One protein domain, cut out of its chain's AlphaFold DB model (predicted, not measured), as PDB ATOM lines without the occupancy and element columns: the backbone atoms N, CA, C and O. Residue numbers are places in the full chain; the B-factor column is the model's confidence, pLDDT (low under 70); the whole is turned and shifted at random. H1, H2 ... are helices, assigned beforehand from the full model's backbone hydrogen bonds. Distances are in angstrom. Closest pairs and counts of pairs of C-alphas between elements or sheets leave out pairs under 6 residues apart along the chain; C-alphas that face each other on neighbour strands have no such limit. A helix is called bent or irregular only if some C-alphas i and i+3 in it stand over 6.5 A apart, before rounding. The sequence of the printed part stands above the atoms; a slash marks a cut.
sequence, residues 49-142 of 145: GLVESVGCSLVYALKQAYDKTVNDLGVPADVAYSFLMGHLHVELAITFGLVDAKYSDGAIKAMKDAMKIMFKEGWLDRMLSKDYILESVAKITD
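What this domain is: This is residues 49 to 142 of the 145 residues of the protein "PGDH_C domain-containing protein" of marine sediment metagenome (UniProt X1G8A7). Picture a loose, open frame of helices: the long helix H1 runs out, H2 folds back from its far end to make a V, and H3, apart from both, makes a third side with an empty space between. From H3 the chain returns to the first residues of H1, where the short H4 sits beside Gly 49, and H5 lies crosswise near that same end. The printed part has 94 residues with five named helices, in the order H1, H2, H3, H4, H5, and no named strand; the class is all helix. The whole is loose, with a radius of gyration of the C-alphas of 16.3 A, and the C-alphas span 44 by 34 by 24 A.

How they stand to each other: Start with H1, residues 49 to 71, and go through the tight link into H2, residues 77 to 95. These two form a helical hairpin, running opposite ways at a shallow tilt of 34 degrees, only just short of steep. They touch through residues 66 to 70 of H1 and 77 to 84 of H2 alone; their closest C-alphas, those of Val 70 and Ala 77, are 5.7 A apart. Next comes H3, residues 105 to 118, which touches no helix and is apart from H1 and H2. Go on to H4, residues 123 to 127, which is apart from H3 and only just touches H1, with 3 pairs of C-alphas within 8 A. H1 touches H4 with residues 49 to 54 alone, and the closest C-alphas of the two, those of Gly 49 and Met 127, are 6.9 A apart. Last is H5, residues 130 to 141, about perpendicular to H1 at 76 degrees. H5 and H1 are close but not clearly touching, with the closest C-alphas, those of Gly 49 and Ile 133, 5.5 A apart. H4 and H5 are also close but not clearly touching, the C-alphas of Arg 126 and Tyr 132 being closest at 6.8 A. In H4 and H5 every O i to N i+4 pair is within hydrogen-bond range; the counts are 15 of 19 in H1, 14 of 15 in H2 and 8 of 10 in H3.

Where its parts are: Find C-alpha 49 at (238.949, 175.063, 249.124); from there H1 runs 31.9 A to C-alpha 71 at (226.501, 164.724, 221.683). H1 is neither bent nor irregular, but only just: C-alphas 53 and 56 are 6.4 A apart. H2 covers 26.1 A from Ala 77 to Thr 95, and H3 covers 19.9 A from Asp 105 to Met 118. H4 is a short piece from Trp 123 to Met 127, and H5 runs 16.4 A from Lys 130 to C-alpha 141 at (231.646, 166.931, 258.278).

The domain as a whole: The two C-alphas farthest apart, those of Asp 105 and Asp 142, are 47.4 A apart. The printed part has no cut and no long link; the link from H2 to H3, 9 residues, is short. The mean pLDDT of the printed part is 95.0, and no printed residue is under 70.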
ATOM      1  N   GLY A  49     238.897 173.743 249.776       90.69
ATOM      2  CA  GLY A  49     238.949 175.063 249.124       90.69
ATOM      3  C   GLY A  49     239.470 175.060 247.679       90.69
ATOM      4  O   GLY A  49     238.720 175.300 246.733       90.69
ATOM      5  N   LEU A  50     240.765 174.811 247.491       93.50
ATOM      6  CA  LEU A  50     241.401 174.857 246.172       93.50
ATOM      7  C   LEU A  50     241.083 173.621 245.319       93.50
ATOM      8  O   LEU A  50     240.722 173.752 244.149       93.50
ATOM      9  N   VAL A  51     241.251 172.427 245.884       93.94
ATOM     10  CA  VAL A  51     241.196 171.164 245.140       93.94
ATOM     11  C   VAL A  51     239.766 170.833 244.744       93.94
ATOM     12  O   VAL A  51     239.489 170.703 243.558       93.94
ATOM     13  N   GLU A  52     238.844 170.741 245.698       91.50
ATOM     14  CA  GLU A  52     237.484 170.275 245.412       91.50
ATOM     15  C   GLU A  52     236.597 171.396 244.878       91.50
ATOM     16  O   GLU A  52     235.961 171.259 243.831       91.50
ATOM     17  N   SER A  53     236.580 172.539 245.560       91.50
ATOM     18  CA  SER A  53     235.628 173.603 245.239       91.50
ATOM     19  C   SER A  53     235.977 174.299 243.924       91.50
ATOM     20  O   SER A  53     235.072 174.671 243.174       91.50
ATOM     21  N   VAL A  54     237.269 174.442 243.608       94.62
ATOM     22  CA  VAL A  54     237.737 175.051 242.354       94.62
ATOM     23  C   VAL A  54     238.208 173.988 241.362       94.62
ATOM     24  O   VAL A  54     237.616 173.863 240.294       94.62
ATOM     25  N   GLY A  55     239.241 173.209 241.695       96.19
ATOM     26  CA  GLY A  55     239.859 172.249 240.776       96.19
ATOM     27  C   GLY A  55     238.875 171.216 240.218       96.19
ATOM     28  O   GLY A  55     238.667 171.154 239.004       96.19
ATOM     29  N   CYS A  56     238.220 170.445 241.090       96.00
ATOM     30  CA  CYS A  56     237.254 169.424 240.686       96.00
ATOM     31  C   CYS A  56     236.067 170.040 239.938       96.00
ATOM     32  O   CYS A  56     235.668 169.508 238.903       96.00
ATOM     33  N   SER A  57     235.547 171.184 240.395       95.31
ATOM     34  CA  SER A  57     234.470 171.905 239.702       95.31
ATOM     35  C   SER A  57     234.838 172.281 238.263       95.31
ATOM     36  O   SER A  57     234.031 172.086 237.353       95.31
ATOM     37  N   LEU A  58     236.055 172.783 238.029       96.56
ATOM     38  CA  LEU A  58     236.528 173.149 236.690       96.56
ATOM     39  C   LEU A  58     236.703 171.923 235.789       96.56
ATOM     40  O   LEU A  58     236.260 171.940 234.640       96.56
ATOM     41  N   VAL A  59     237.290 170.843 236.311       97.94
ATOM     42  CA  VAL A  59     237.439 169.576 235.574       97.94
ATOM     43  C   VAL A  59     236.070 168.981 235.233       97.94
ATOM     44  O   VAL A  59     235.857 168.486 234.126       97.94
ATOM     45  N   TYR A  60     235.107 169.074 236.148       98.06
ATOM     46  CA  TYR A  60     233.748 168.603 235.911       98.06
ATOM     47  C   TYR A  60     233.018 169.445 234.854       98.06
ATOM     48  O   TYR A  60     232.416 168.890 233.935       98.06
ATOM     49  N   ALA A  61     233.118 170.777 234.920       97.88
ATOM     50  CA  ALA A  61     232.569 171.672 233.898       97.88
ATOM     51  C   ALA A  61     233.183 171.401 232.516       97.88
ATOM     52  O   ALA A  61     232.484 171.392 231.501       97.88
ATOM     53  N   LEU A  62     234.482 171.100 232.476       97.81
ATOM     54  CA  LEU A  62     235.170 170.720 231.253       97.81
ATOM     55  C   LEU A  62     234.617 169.416 230.660       97.81
ATOM     56  O   LEU A  62     234.408 169.333 229.448       97.81
ATOM     57  N   LYS A  63     234.321 168.413 231.497       98.25
ATOM     58  CA  LYS A  63     233.673 167.173 231.046       98.25
ATOM     59  C   LYS A  63     232.290 167.436 230.448       98.25
ATOM     60  O   LYS A  63     231.973 166.863 229.411       98.25
ATOM     61  N   GLN A  64     231.500 168.329 231.044       98.50
ATOM     62  CA  GLN A  64     230.200 168.720 230.483       98.50
ATOM     63  C   GLN A  64     230.347 169.392 229.113       98.50
ATOM     64  O   GLN A  64     229.591 169.091 228.189       98.50
ATOM     65  N   ALA A  65     231.336 170.279 228.959       98.12
ATOM     66  CA  ALA A  65     231.624 170.929 227.682       98.12
ATOM     67  C   ALA A  65     232.068 169.916 226.611       98.12
ATOM     68  O   ALA A  65     231.604 169.977 225.469       98.12
ATOM     69  N   TYR A  66     232.911 168.952 226.988       98.56
ATOM     70  CA  TYR A  66     233.288 167.829 226.132       98.56
ATOM     71  C   TYR A  66     232.058 167.017 225.697       98.56
ATOM     72  O   TYR A  66     231.859 166.809 224.502       98.56
ATOM     73  N   ASP A  67     231.187 166.631 226.632       98.62
ATOM     74  CA  ASP A  67     229.994 165.833 226.319       98.62
ATOM     75  C   ASP A  67     229.044 166.563 225.381       98.62
ATOM     76  O   ASP A  67     228.542 165.973 224.429       98.62
ATOM     77  N   LYS A  68     228.838 167.865 225.594       98.56
ATOM     78  CA  LYS A  68     228.029 168.688 224.693       98.56
ATOM     79  C   LYS A  68     228.649 168.785 223.296       98.56
ATOM     80  O   LYS A  68     227.935 168.765 222.298       98.56
ATOM     81  N   THR A  69     229.976 168.857 223.216       98.62
ATOM     82  CA  THR A  69     230.706 168.885 221.941       98.62
ATOM     83  C   THR A  69     230.517 167.587 221.154       98.62
ATOM     84  O   THR A  69     230.342 167.621 219.937       98.62
ATOM     85  N   VAL A  70     230.493 166.448 221.842       98.69
ATOM     86  CA  VAL A  70     230.268 165.147 221.207       98.69
ATOM     87  C   VAL A  70     228.798 164.950 220.842       98.69
ATOM     88  O   VAL A  70     228.475 164.674 219.689       98.69
ATOM     89  N   ASN A  71     227.902 165.120 221.811       98.56
ATOM     90  CA  ASN A  71     226.501 164.724 221.683       98.56
ATOM     91  C   ASN A  71     225.667 165.718 220.868       98.56
ATOM     92  O   ASN A  71     224.827 165.300 220.075       98.56
ATOM     93  N   ASP A  72     225.907 167.021 221.043       98.44
ATOM     94  CA  ASP A  72     225.045 168.059 220.468       98.44
ATOM     95  C   ASP A  72     225.688 168.705 219.236       98.44
ATOM     96  O   ASP A  72     224.987 169.064 218.292       98.44
ATOM     97  N   LEU A  73     227.018 168.870 219.240       98.25
ATOM     98  CA  LEU A  73     227.757 169.461 218.115       98.25
ATOM     99  C   LEU A  73     228.270 168.411 217.115       98.25
ATOM    100  O   LEU A  73     228.738 168.777 216.038       98.25
ATOM    101  N   GLY A  74     228.161 167.119 217.445       98.31
ATOM    102  CA  GLY A  74     228.431 166.009 216.531       98.31
ATOM    103  C   GLY A  74     229.911 165.720 216.277       98.31
ATOM    104  O   GLY A  74     230.240 165.058 215.291       98.31
ATOM    105  N   VAL A  75     230.821 166.203 217.130       98.62
ATOM    106  CA  VAL A  75     232.247 165.877 217.002       98.62
ATOM    107  C   VAL A  75     232.474 164.428 217.454       98.62
ATOM    108  O   VAL A  75     232.051 164.070 218.553       98.62
ATOM    109  N   PRO A  76     233.169 163.579 216.675       98.69
ATOM    110  CA  PRO A  76     233.488 162.223 217.115       98.69
ATOM    111  C   PRO A  76     234.239 162.223 218.454       98.69
ATOM    112  O   PRO A  76     235.176 163.002 218.636       98.69
ATOM    113  N   ALA A  77     233.854 161.330 219.370       98.56
ATOM    114  CA  ALA A  77     234.378 161.290 220.738       98.56
ATOM    115  C   ALA A  77     235.915 161.247 220.793       98.56
ATOM    116  O   ALA A  77     236.531 162.074 221.462       98.56
ATOM    117  N   ASP A  78     236.538 160.360 220.014       98.50
ATOM    118  CA  ASP A  78     237.999 160.220 219.981       98.50
ATOM    119  C   ASP A  78     238.695 161.494 219.477       98.50
ATOM    120  O   ASP A  78     239.752 161.875 219.984       98.50
ATOM    121  N   VAL A  79     238.076 162.198 218.521       98.56
ATOM    122  CA  VAL A  79     238.585 163.471 217.994       98.56
ATOM    123  C   VAL A  79     238.486 164.555 219.062       98.56
ATOM    124  O   VAL A  79     239.483 165.213 219.351       98.56
ATOM    125  N   ALA A  80     237.317 164.715 219.689       98.56
ATOM    126  CA  ALA A  80     237.114 165.699 220.750       98.56
ATOM    127  C   ALA A  80     238.053 165.448 221.940       98.56
ATOM    128  O   ALA A  80     238.634 166.389 222.480       98.56
ATOM    129  N   TYR A  81     238.242 164.182 222.322       98.25
ATOM    130  CA  TYR A  81     239.053 163.802 223.472       98.25
ATOM    131  C   TYR A  81     240.530 164.059 223.199       98.25
ATOM    132  O   TYR A  81     241.194 164.735 223.986       98.25
ATOM    133  N   SER A  82     241.033 163.581 222.055       98.31
ATOM    134  CA  SER A  82     242.421 163.804 221.656       98.31
ATOM    135  C   SER A  82     242.732 165.292 221.519       98.31
ATOM    136  O   SER A  82     243.799 165.732 221.947       98.31
ATOM    137  N   PHE A  83     241.816 166.071 220.935       98.00
ATOM    138  CA  PHE A  83     242.012 167.505 220.756       98.00
ATOM    139  C   PHE A  83     242.050 168.220 222.107       98.00
ATOM    140  O   PHE A  83     242.994 168.959 222.379       98.00
ATOM    141  N   LEU A  84     241.072 167.957 222.979       98.00
ATOM    142  CA  LEU A  84     240.989 168.602 224.282       98.00
ATOM    143  C   LEU A  84     242.179 168.242 225.181       98.00
ATOM    144  O   LEU A  84     242.856 169.133 225.684       98.00
ATOM    145  N   MET A  85     242.467 166.952 225.363       97.50
ATOM    146  CA  MET A  85     243.535 166.511 226.270       97.50
ATOM    147  C   MET A  85     244.922 166.953 225.790       97.50
ATOM    148  O   MET A  85     245.766 167.318 226.609       97.50
ATOM    149  N   GLY A  86     245.147 166.978 224.470       95.81
ATOM    150  CA  GLY A  86     246.382 167.506 223.890       95.81
ATOM    151  C   GLY A  86     246.592 168.990 224.202       95.81
ATOM    152  O   GLY A  86     247.698 169.385 224.571       95.81
ATOM    153  N   HIS A  87     245.530 169.800 224.121       96.69
ATOM    154  CA  HIS A  87     245.602 171.226 224.444       96.69
ATOM    155  C   HIS A  87     245.768 171.462 225.946       96.69
ATOM    156  O   HIS A  87     246.663 172.206 226.333       96.69
ATOM    157  N   LEU A  88     245.018 170.764 226.806       97.38
ATOM    158  CA  LEU A  88     245.140 170.936 228.259       97.38
ATOM    159  C   LEU A  88     246.565 170.695 228.763       97.38
ATOM    160  O   LEU A  88     247.026 171.404 229.650       97.38
ATOM    161  N   HIS A  89     247.293 169.735 228.188       95.06
ATOM    162  CA  HIS A  89     248.682 169.485 228.571       95.06
ATOM    163  C   HIS A  89     249.571 170.721 228.334       95.06
ATOM    164  O   HIS A  89     250.257 171.174 229.253       95.06
ATOM    165  N   VAL A  90     249.544 171.298 227.129       95.25
ATOM    166  CA  VAL A  90     250.356 172.488 226.820       95.25
ATOM    167  C   VAL A  90     249.844 173.733 227.548       95.25
ATOM    168  O   VAL A  90     250.642 174.534 228.026       95.25
ATOM    169  N   GLU A  91     248.529 173.873 227.703       96.88
ATOM    170  CA  GLU A  91     247.899 174.986 228.414       96.88
ATOM    171  C   GLU A  91     248.279 175.010 229.895       96.88
ATOM    172  O   GLU A  91     248.633 176.067 230.422       96.88
ATOM    173  N   LEU A  92     248.282 173.849 230.559       97.12
ATOM    174  CA  LEU A  92     248.763 173.719 231.932       97.12
ATOM    175  C   LEU A  92     250.248 174.080 232.023       97.12
ATOM    176  O   LEU A  92     250.636 174.856 232.894       97.12
ATOM    177  N   ALA A  93     251.077 173.573 231.107       97.06
ATOM    178  CA  ALA A  93     252.505 173.865 231.110       97.06
ATOM    179  C   ALA A  93     252.793 175.368 230.946       97.06
ATOM    180  O   ALA A  93     253.614 175.913 231.682       97.06
ATOM    181  N   ILE A  94     252.096 176.049 230.030       97.00
ATOM    182  CA  ILE A  94     252.227 177.497 229.818       97.00
ATOM    183  C   ILE A  94     251.710 178.273 231.034       97.00
ATOM    184  O   ILE A  94     252.412 179.130 231.565       97.00
ATOM    185  N   THR A  95     250.492 177.973 231.497       96.75
ATOM    186  CA  THR A  95     249.820 178.732 232.567       96.75
ATOM    187  C   THR A  95     250.577 178.663 233.889       96.75
ATOM    188  O   THR A  95     250.670 179.666 234.594       96.75
ATOM    189  N   PHE A  96     251.153 177.503 234.210       96.94
ATOM    190  CA  PHE A  96     251.952 177.310 235.420       96.94
ATOM    191  C   PHE A  96     253.448 177.613 235.227       96.94
ATOM    192  O   PHE A  96     254.232 177.393 236.149       96.94
ATOM    193  N   GLY A  97     253.862 178.128 234.062       96.56
ATOM    194  CA  GLY A  97     255.247 178.535 233.800       96.56
ATOM    195  C   GLY A  97     256.250 177.377 233.763       96.56
ATOM    196  O   GLY A  97     257.427 177.571 234.052       96.56
ATOM    197  N   LEU A  98     255.795 176.168 233.427       96.50
ATOM    198  CA  LEU A  98     256.642 174.977 233.289       96.50
ATOM    199  C   LEU A  98     257.430 174.969 231.969       96.50
ATOM    200  O   LEU A  98     258.375 174.198 231.818       96.50
ATOM    201  N   VAL A  99     257.036 175.817 231.018       96.19
ATOM    202  CA  VAL A  99     257.707 176.030 229.732       96.19
ATOM    203  C   VAL A  99     257.768 177.523 229.412       96.19
ATOM    204  O   VAL A  99     256.857 178.274 229.757       96.19
ATOM    205  N   ASP A 100     258.820 177.950 228.711       96.38
ATOM    206  CA  ASP A 100     258.943 179.322 228.205       96.38
ATOM    207  C   ASP A 100     258.163 179.479 226.891       96.38
ATOM    208  O   ASP A 100     258.709 179.444 225.788       96.38
ATOM    209  N   ALA A 101     256.841 179.560 227.017       95.75
ATOM    210  CA  ALA A 101     255.924 179.776 225.910       95.75
ATOM    211  C   ALA A 101     254.765 180.680 226.345       95.75
ATOM    212  O   ALA A 101     254.527 180.906 227.530       95.75
ATOM    213  N   LYS A 102     254.046 181.235 225.367       95.12
ATOM    214  CA  LYS A 102     252.919 182.143 225.598       95.12
ATOM    215  C   LYS A 102     251.725 181.724 224.760       95.12
ATOM    216  O   LYS A 102     251.878 181.225 223.647       95.12
ATOM    217  N   TYR A 103     250.538 181.999 225.285       95.81
ATOM    218  CA  TYR A 103     249.317 181.984 224.494       95.81
ATOM    219  C   TYR A 103     249.407 182.985 223.340       95.81
ATOM    220  O   TYR A 103     250.006 184.052 223.480       95.81
ATOM    221  N   SER A 104     248.769 182.659 222.216       95.62
ATOM    222  CA  SER A 104     248.576 183.630 221.140       95.62
ATOM    223  C   SER A 104     247.639 184.756 221.588       95.62
ATOM    224  O   SER A 104     246.776 184.561 222.451       95.62
ATOM    225  N   ASP A 105     247.745 185.925 220.953       97.19
ATOM    226  CA  ASP A 105     246.861 187.063 221.244       97.19
ATOM    227  C   ASP A 105     245.379 186.702 221.060       97.19
ATOM    228  O   ASP A 105     244.523 187.105 221.853       97.19
ATOM    229  N   GLY A 106     245.081 185.877 220.049       97.31
ATOM    230  CA  GLY A 106     243.742 185.348 219.800       97.31
ATOM    231  C   GLY A 106     243.230 184.469 220.945       97.31
ATOM    232  O   GLY A 106     242.101 184.659 221.397       97.31
ATOM    233  N   ALA A 107     244.066 183.563 221.467       95.62
ATOM    234  CA  ALA A 107     243.704 182.710 222.598       95.62
ATOM    235  C   ALA A 107     243.469 183.529 223.879       95.62
ATOM    236  O   ALA A 107     242.469 183.325 224.568       95.62
ATOM    237  N   ILE A 108     244.321 184.525 224.158       96.88
ATOM    238  CA  ILE A 108     244.144 185.433 225.306       96.88
ATOM    239  C   ILE A 108     242.828 186.204 225.191       96.88
ATOM    240  O   ILE A 108     242.107 186.357 226.181       96.88
ATOM    241  N   LYS A 109     242.503 186.710 223.995       97.50
ATOM    242  CA  LYS A 109     241.256 187.442 223.760       97.50
ATOM    243  C   LYS A 109     240.033 186.545 223.965       97.50
ATOM    244  O   LYS A 109     239.135 186.937 224.708       97.50
ATOM    245  N   ALA A 110     240.035 185.344 223.384       97.06
ATOM    246  CA  ALA A 110     238.958 184.369 223.547       97.06
ATOM    247  C   ALA A 110     238.758 183.979 225.020       97.06
ATOM    248  O   ALA A 110     237.637 184.034 225.522       97.06
ATOM    249  N   MET A 111     239.845 183.684 225.740       95.56
ATOM    250  CA  MET A 111     239.806 183.351 227.165       95.56
ATOM    251  C   MET A 111     239.223 184.496 228.001       95.56
ATOM    252  O   MET A 111     238.338 184.270 228.822       95.56
ATOM    253  N   LYS A 112     239.661 185.744 227.778       95.62
ATOM    254  CA  LYS A 112     239.143 186.913 228.512       95.62
ATOM    255  C   LYS A 112     237.642 187.113 228.330       95.62
ATOM    256  O   LYS A 112     236.976 187.545 229.268       95.62
ATOM    257  N   ASP A 113     237.117 186.852 227.139       96.56
ATOM    258  CA  ASP A 113     235.687 186.997 226.881       96.56
ATOM    259  C   ASP A 113     234.893 185.798 227.429       96.56
ATOM    260  O   ASP A 113     233.863 186.004 228.068       96.56
ATOM    261  N   ALA A 114     235.415 184.573 227.306       96.25
ATOM    262  CA  ALA A 114     234.814 183.376 227.894       96.25
ATOM    263  C   ALA A 114     234.717 183.455 229.428       96.25
ATOM    264  O   ALA A 114     233.670 183.146 229.993       96.25
ATOM    265  N   MET A 115     235.759 183.952 230.105       94.94
ATOM    266  CA  MET A 115     235.783 184.110 231.566       94.94
ATOM    267  C   MET A 115     234.625 184.969 232.094       94.94
ATOM    268  O   MET A 115     234.091 184.673 233.160       94.94
ATOM    269  N   LYS A 116     234.198 185.998 231.345       94.62
ATOM    270  CA  LYS A 116     233.069 186.873 231.723       94.62
ATOM    271  C   LYS A 116     231.715 186.168 231.649       94.62
ATOM    272  O   LYS A 116     230.775 186.588 232.311       94.62
ATOM    273  N   ILE A 117     231.607 185.151 230.797       96.06
ATOM    274  CA  ILE A 117     230.380 184.375 230.596       96.06
ATOM    275  C   ILE A 117     230.343 183.207 231.585       96.06
ATOM    276  O   ILE A 117     229.305 182.927 232.177       96.06
ATOM    277  N   MET A 118     231.479 182.528 231.759       95.12
ATOM    278  CA  MET A 118     231.579 181.325 232.581       95.12
ATOM    279  C   MET A 118     231.525 181.614 234.080       95.12
ATOM    280  O   MET A 118     230.926 180.841 234.826       95.12
ATOM    281  N   PHE A 119     232.151 182.701 234.535       95.88
ATOM    282  CA  PHE A 119     232.329 182.961 235.958       95.88
ATOM    283  C   PHE A 119     231.581 184.204 236.423       95.88
ATOM    284  O   PHE A 119     231.574 185.243 235.765       95.88
ATOM    285  N   LYS A 120     230.994 184.107 237.619       95.56
ATOM    286  CA  LYS A 120     230.410 185.262 238.306       95.56
ATOM    287  C   LYS A 120     231.511 186.240 238.722       95.56
ATOM    288  O   LYS A 120     232.626 185.838 239.053       95.56
ATOM    289  N   GLU A 121     231.183 187.525 238.762       95.44
ATOM    290  CA  GLU A 121     232.091 188.543 239.290       95.44
ATOM    291  C   GLU A 121     232.478 188.238 240.751       95.44
ATOM    292  O   GLU A 121     231.642 187.815 241.556       95.44
ATOM    293  N   GLY A 122     233.765 188.397 241.078       94.94
ATOM    294  CA  GLY A 122     234.306 188.119 242.414       94.94
ATOM    295  C   GLY A 122     234.267 186.643 242.833       94.94
ATOM    296  O   GLY A 122     234.355 186.351 244.025       94.94
ATOM    297  N   TRP A 123     234.096 185.700 241.893       94.81
ATOM    298  CA  TRP A 123     234.023 184.274 242.228       94.81
ATOM    299  C   TRP A 123     235.277 183.784 242.959       94.81
ATOM    300  O   TRP A 123     235.144 183.060 243.937       94.81
ATOM    301  N   LEU A 124     236.471 184.198 242.525       93.75
ATOM    302  CA  LEU A 124     237.731 183.687 243.065       93.75
ATOM    303  C   LEU A 124     237.890 184.045 244.547       93.75
ATOM    304  O   LEU A 124     238.079 183.156 245.374       93.75
ATOM    305  N   ASP A 125     237.724 185.328 244.882       94.25
ATOM    306  CA  ASP A 125     237.817 185.817 246.261       94.25
ATOM    307  C   ASP A 125     236.771 185.160 247.160       94.25
ATOM    308  O   ASP A 125     237.049 184.823 248.308       94.25
ATOM    309  N   ARG A 126     235.563 184.931 246.632       93.38
ATOM    310  CA  ARG A 126     234.493 184.258 247.370       93.38
ATOM    311  C   ARG A 126     234.837 182.796 247.648       93.38
ATOM    312  O   ARG A 126     234.732 182.369 248.795       93.38
ATOM    313  N   MET A 127     235.253 182.053 246.623       91.56
ATOM    314  CA  MET A 127     235.566 180.622 246.721       91.56
ATOM    315  C   MET A 127     236.775 180.348 247.619       91.56
ATOM    316  O   MET A 127     236.821 179.314 248.276       91.56
ATOM    317  N   LEU A 128     237.734 181.278 247.679       90.88
ATOM    318  CA  LEU A 128     238.916 181.169 248.539       90.88
ATOM    319  C   LEU A 128     238.804 181.976 249.839       90.88
ATOM    320  O   LEU A 128     239.775 182.087 250.591       90.88
ATOM    321  N   SER A 129     237.625 182.525 250.137       92.94
ATOM    322  CA  SER A 129     237.383 183.178 251.420       92.94
ATOM    323  C   SER A 129     237.369 182.144 252.544       92.94
ATOM    324  O   SER A 129     236.845 181.036 252.406       92.94
ATOM    325  N   LYS A 130     237.920 182.527 253.700       90.25
ATOM    326  CA  LYS A 130     237.937 181.666 254.889       90.25
ATOM    327  C   LYS A 130     236.523 181.230 255.289       90.25
ATOM    328  O   LYS A 130     236.338 180.073 255.647       90.25
ATOM    329  N   ASP A 131     235.555 182.136 255.197       90.75
ATOM    330  CA  ASP A 131     234.171 181.876 255.597       90.75
ATOM    331  C   ASP A 131     233.522 180.813 254.706       90.75
ATOM    332  O   ASP A 131     232.963 179.849 255.226       90.75
ATOM    333  N   TYR A 132     233.682 180.920 253.381       90.12
ATOM    334  CA  TYR A 132     233.174 179.914 252.445       90.12
ATOM    335  C   TYR A 132     233.792 178.534 252.695       90.12
ATOM    336  O   TYR A 132     233.082 177.531 252.740       90.12
ATOM    337  N   ILE A 133     235.111 178.479 252.895       90.00
ATOM    338  CA  ILE A 133     235.823 177.215 253.114       90.00
ATOM    339  C   ILE A 133     235.377 176.565 254.428       90.00
ATOM    340  O   ILE A 133     235.102 175.368 254.451       90.00
ATOM    341  N   LEU A 134     235.261 177.333 255.514       87.12
ATOM    342  CA  LEU A 134     234.796 176.802 256.798       87.12
ATOM    343  C   LEU A 134     233.345 176.318 256.731       87.12
ATOM    344  O   LEU A 134     233.032 175.261 257.278       87.12
ATOM    345  N   GLU A 135     232.473 177.047 256.034       88.88
ATOM    346  CA  GLU A 135     231.094 176.619 255.793       88.88
ATOM    347  C   GLU A 135     231.048 175.324 254.964       88.88
ATOM    348  O   GLU A 135     230.278 174.414 255.271       88.88
ATOM    349  N   SER A 136     231.896 175.211 253.938       86.88
ATOM    350  CA  SER A 136     232.019 174.001 253.123       86.88
ATOM    351  C   SER A 136     232.483 172.804 253.952       86.88
ATOM    352  O   SER A 136     231.849 171.754 253.870       86.88
ATOM    353  N   VAL A 137     233.509 172.966 254.800       85.81
ATOM    354  CA  VAL A 137     233.963 171.912 255.724       85.81
ATOM    355  C   VAL A 137     232.833 171.504 256.667       85.81
ATOM    356  O   VAL A 137     232.575 170.312 256.825       85.81
ATOM    357  N   ALA A 138     232.123 172.465 257.263       85.69
ATOM    358  CA  ALA A 138     231.016 172.170 258.172       85.69
ATOM    359  C   ALA A 138     229.931 171.330 257.483       85.69
ATOM    360  O   ALA A 138     229.486 170.328 258.034       85.69
ATOM    361  N   LYS A 139     229.563 171.665 256.240       87.25
ATOM    362  CA  LYS A 139     228.523 170.940 255.493       87.25
ATOM    363  C   LYS A 139     228.852 169.473 255.229       87.25
ATOM    364  O   LYS A 139     227.929 168.667 255.230       87.25
ATOM    365  N   ILE A 140     230.123 169.141 254.999       83.25
ATOM    366  CA  ILE A 140     230.558 167.773 254.663       83.25
ATOM    367  C   ILE A 140     231.018 166.959 255.881       83.25
ATOM    368  O   ILE A 140     231.273 165.764 255.752       83.25
ATOM    369  N   THR A 141     231.156 167.590 257.052       80.88
ATOM    370  CA  THR A 141     231.646 166.931 258.278       80.88
ATOM    371  C   THR A 141     230.627 166.893 259.416       80.88
ATOM    372  O   THR A 141     230.791 166.086 260.335       80.88
ATOM    373  N   ASP A 142     229.579 167.723 259.383       77.00
ATOM    374  CA  ASP A 142     228.526 167.693 260.397       77.00
ATOM    375  C   ASP A 142     227.644 166.446 260.229       77.00
ATOM    376  O   ASP A 142     227.091 166.183 259.163       77.00
TER     377      ASP A 142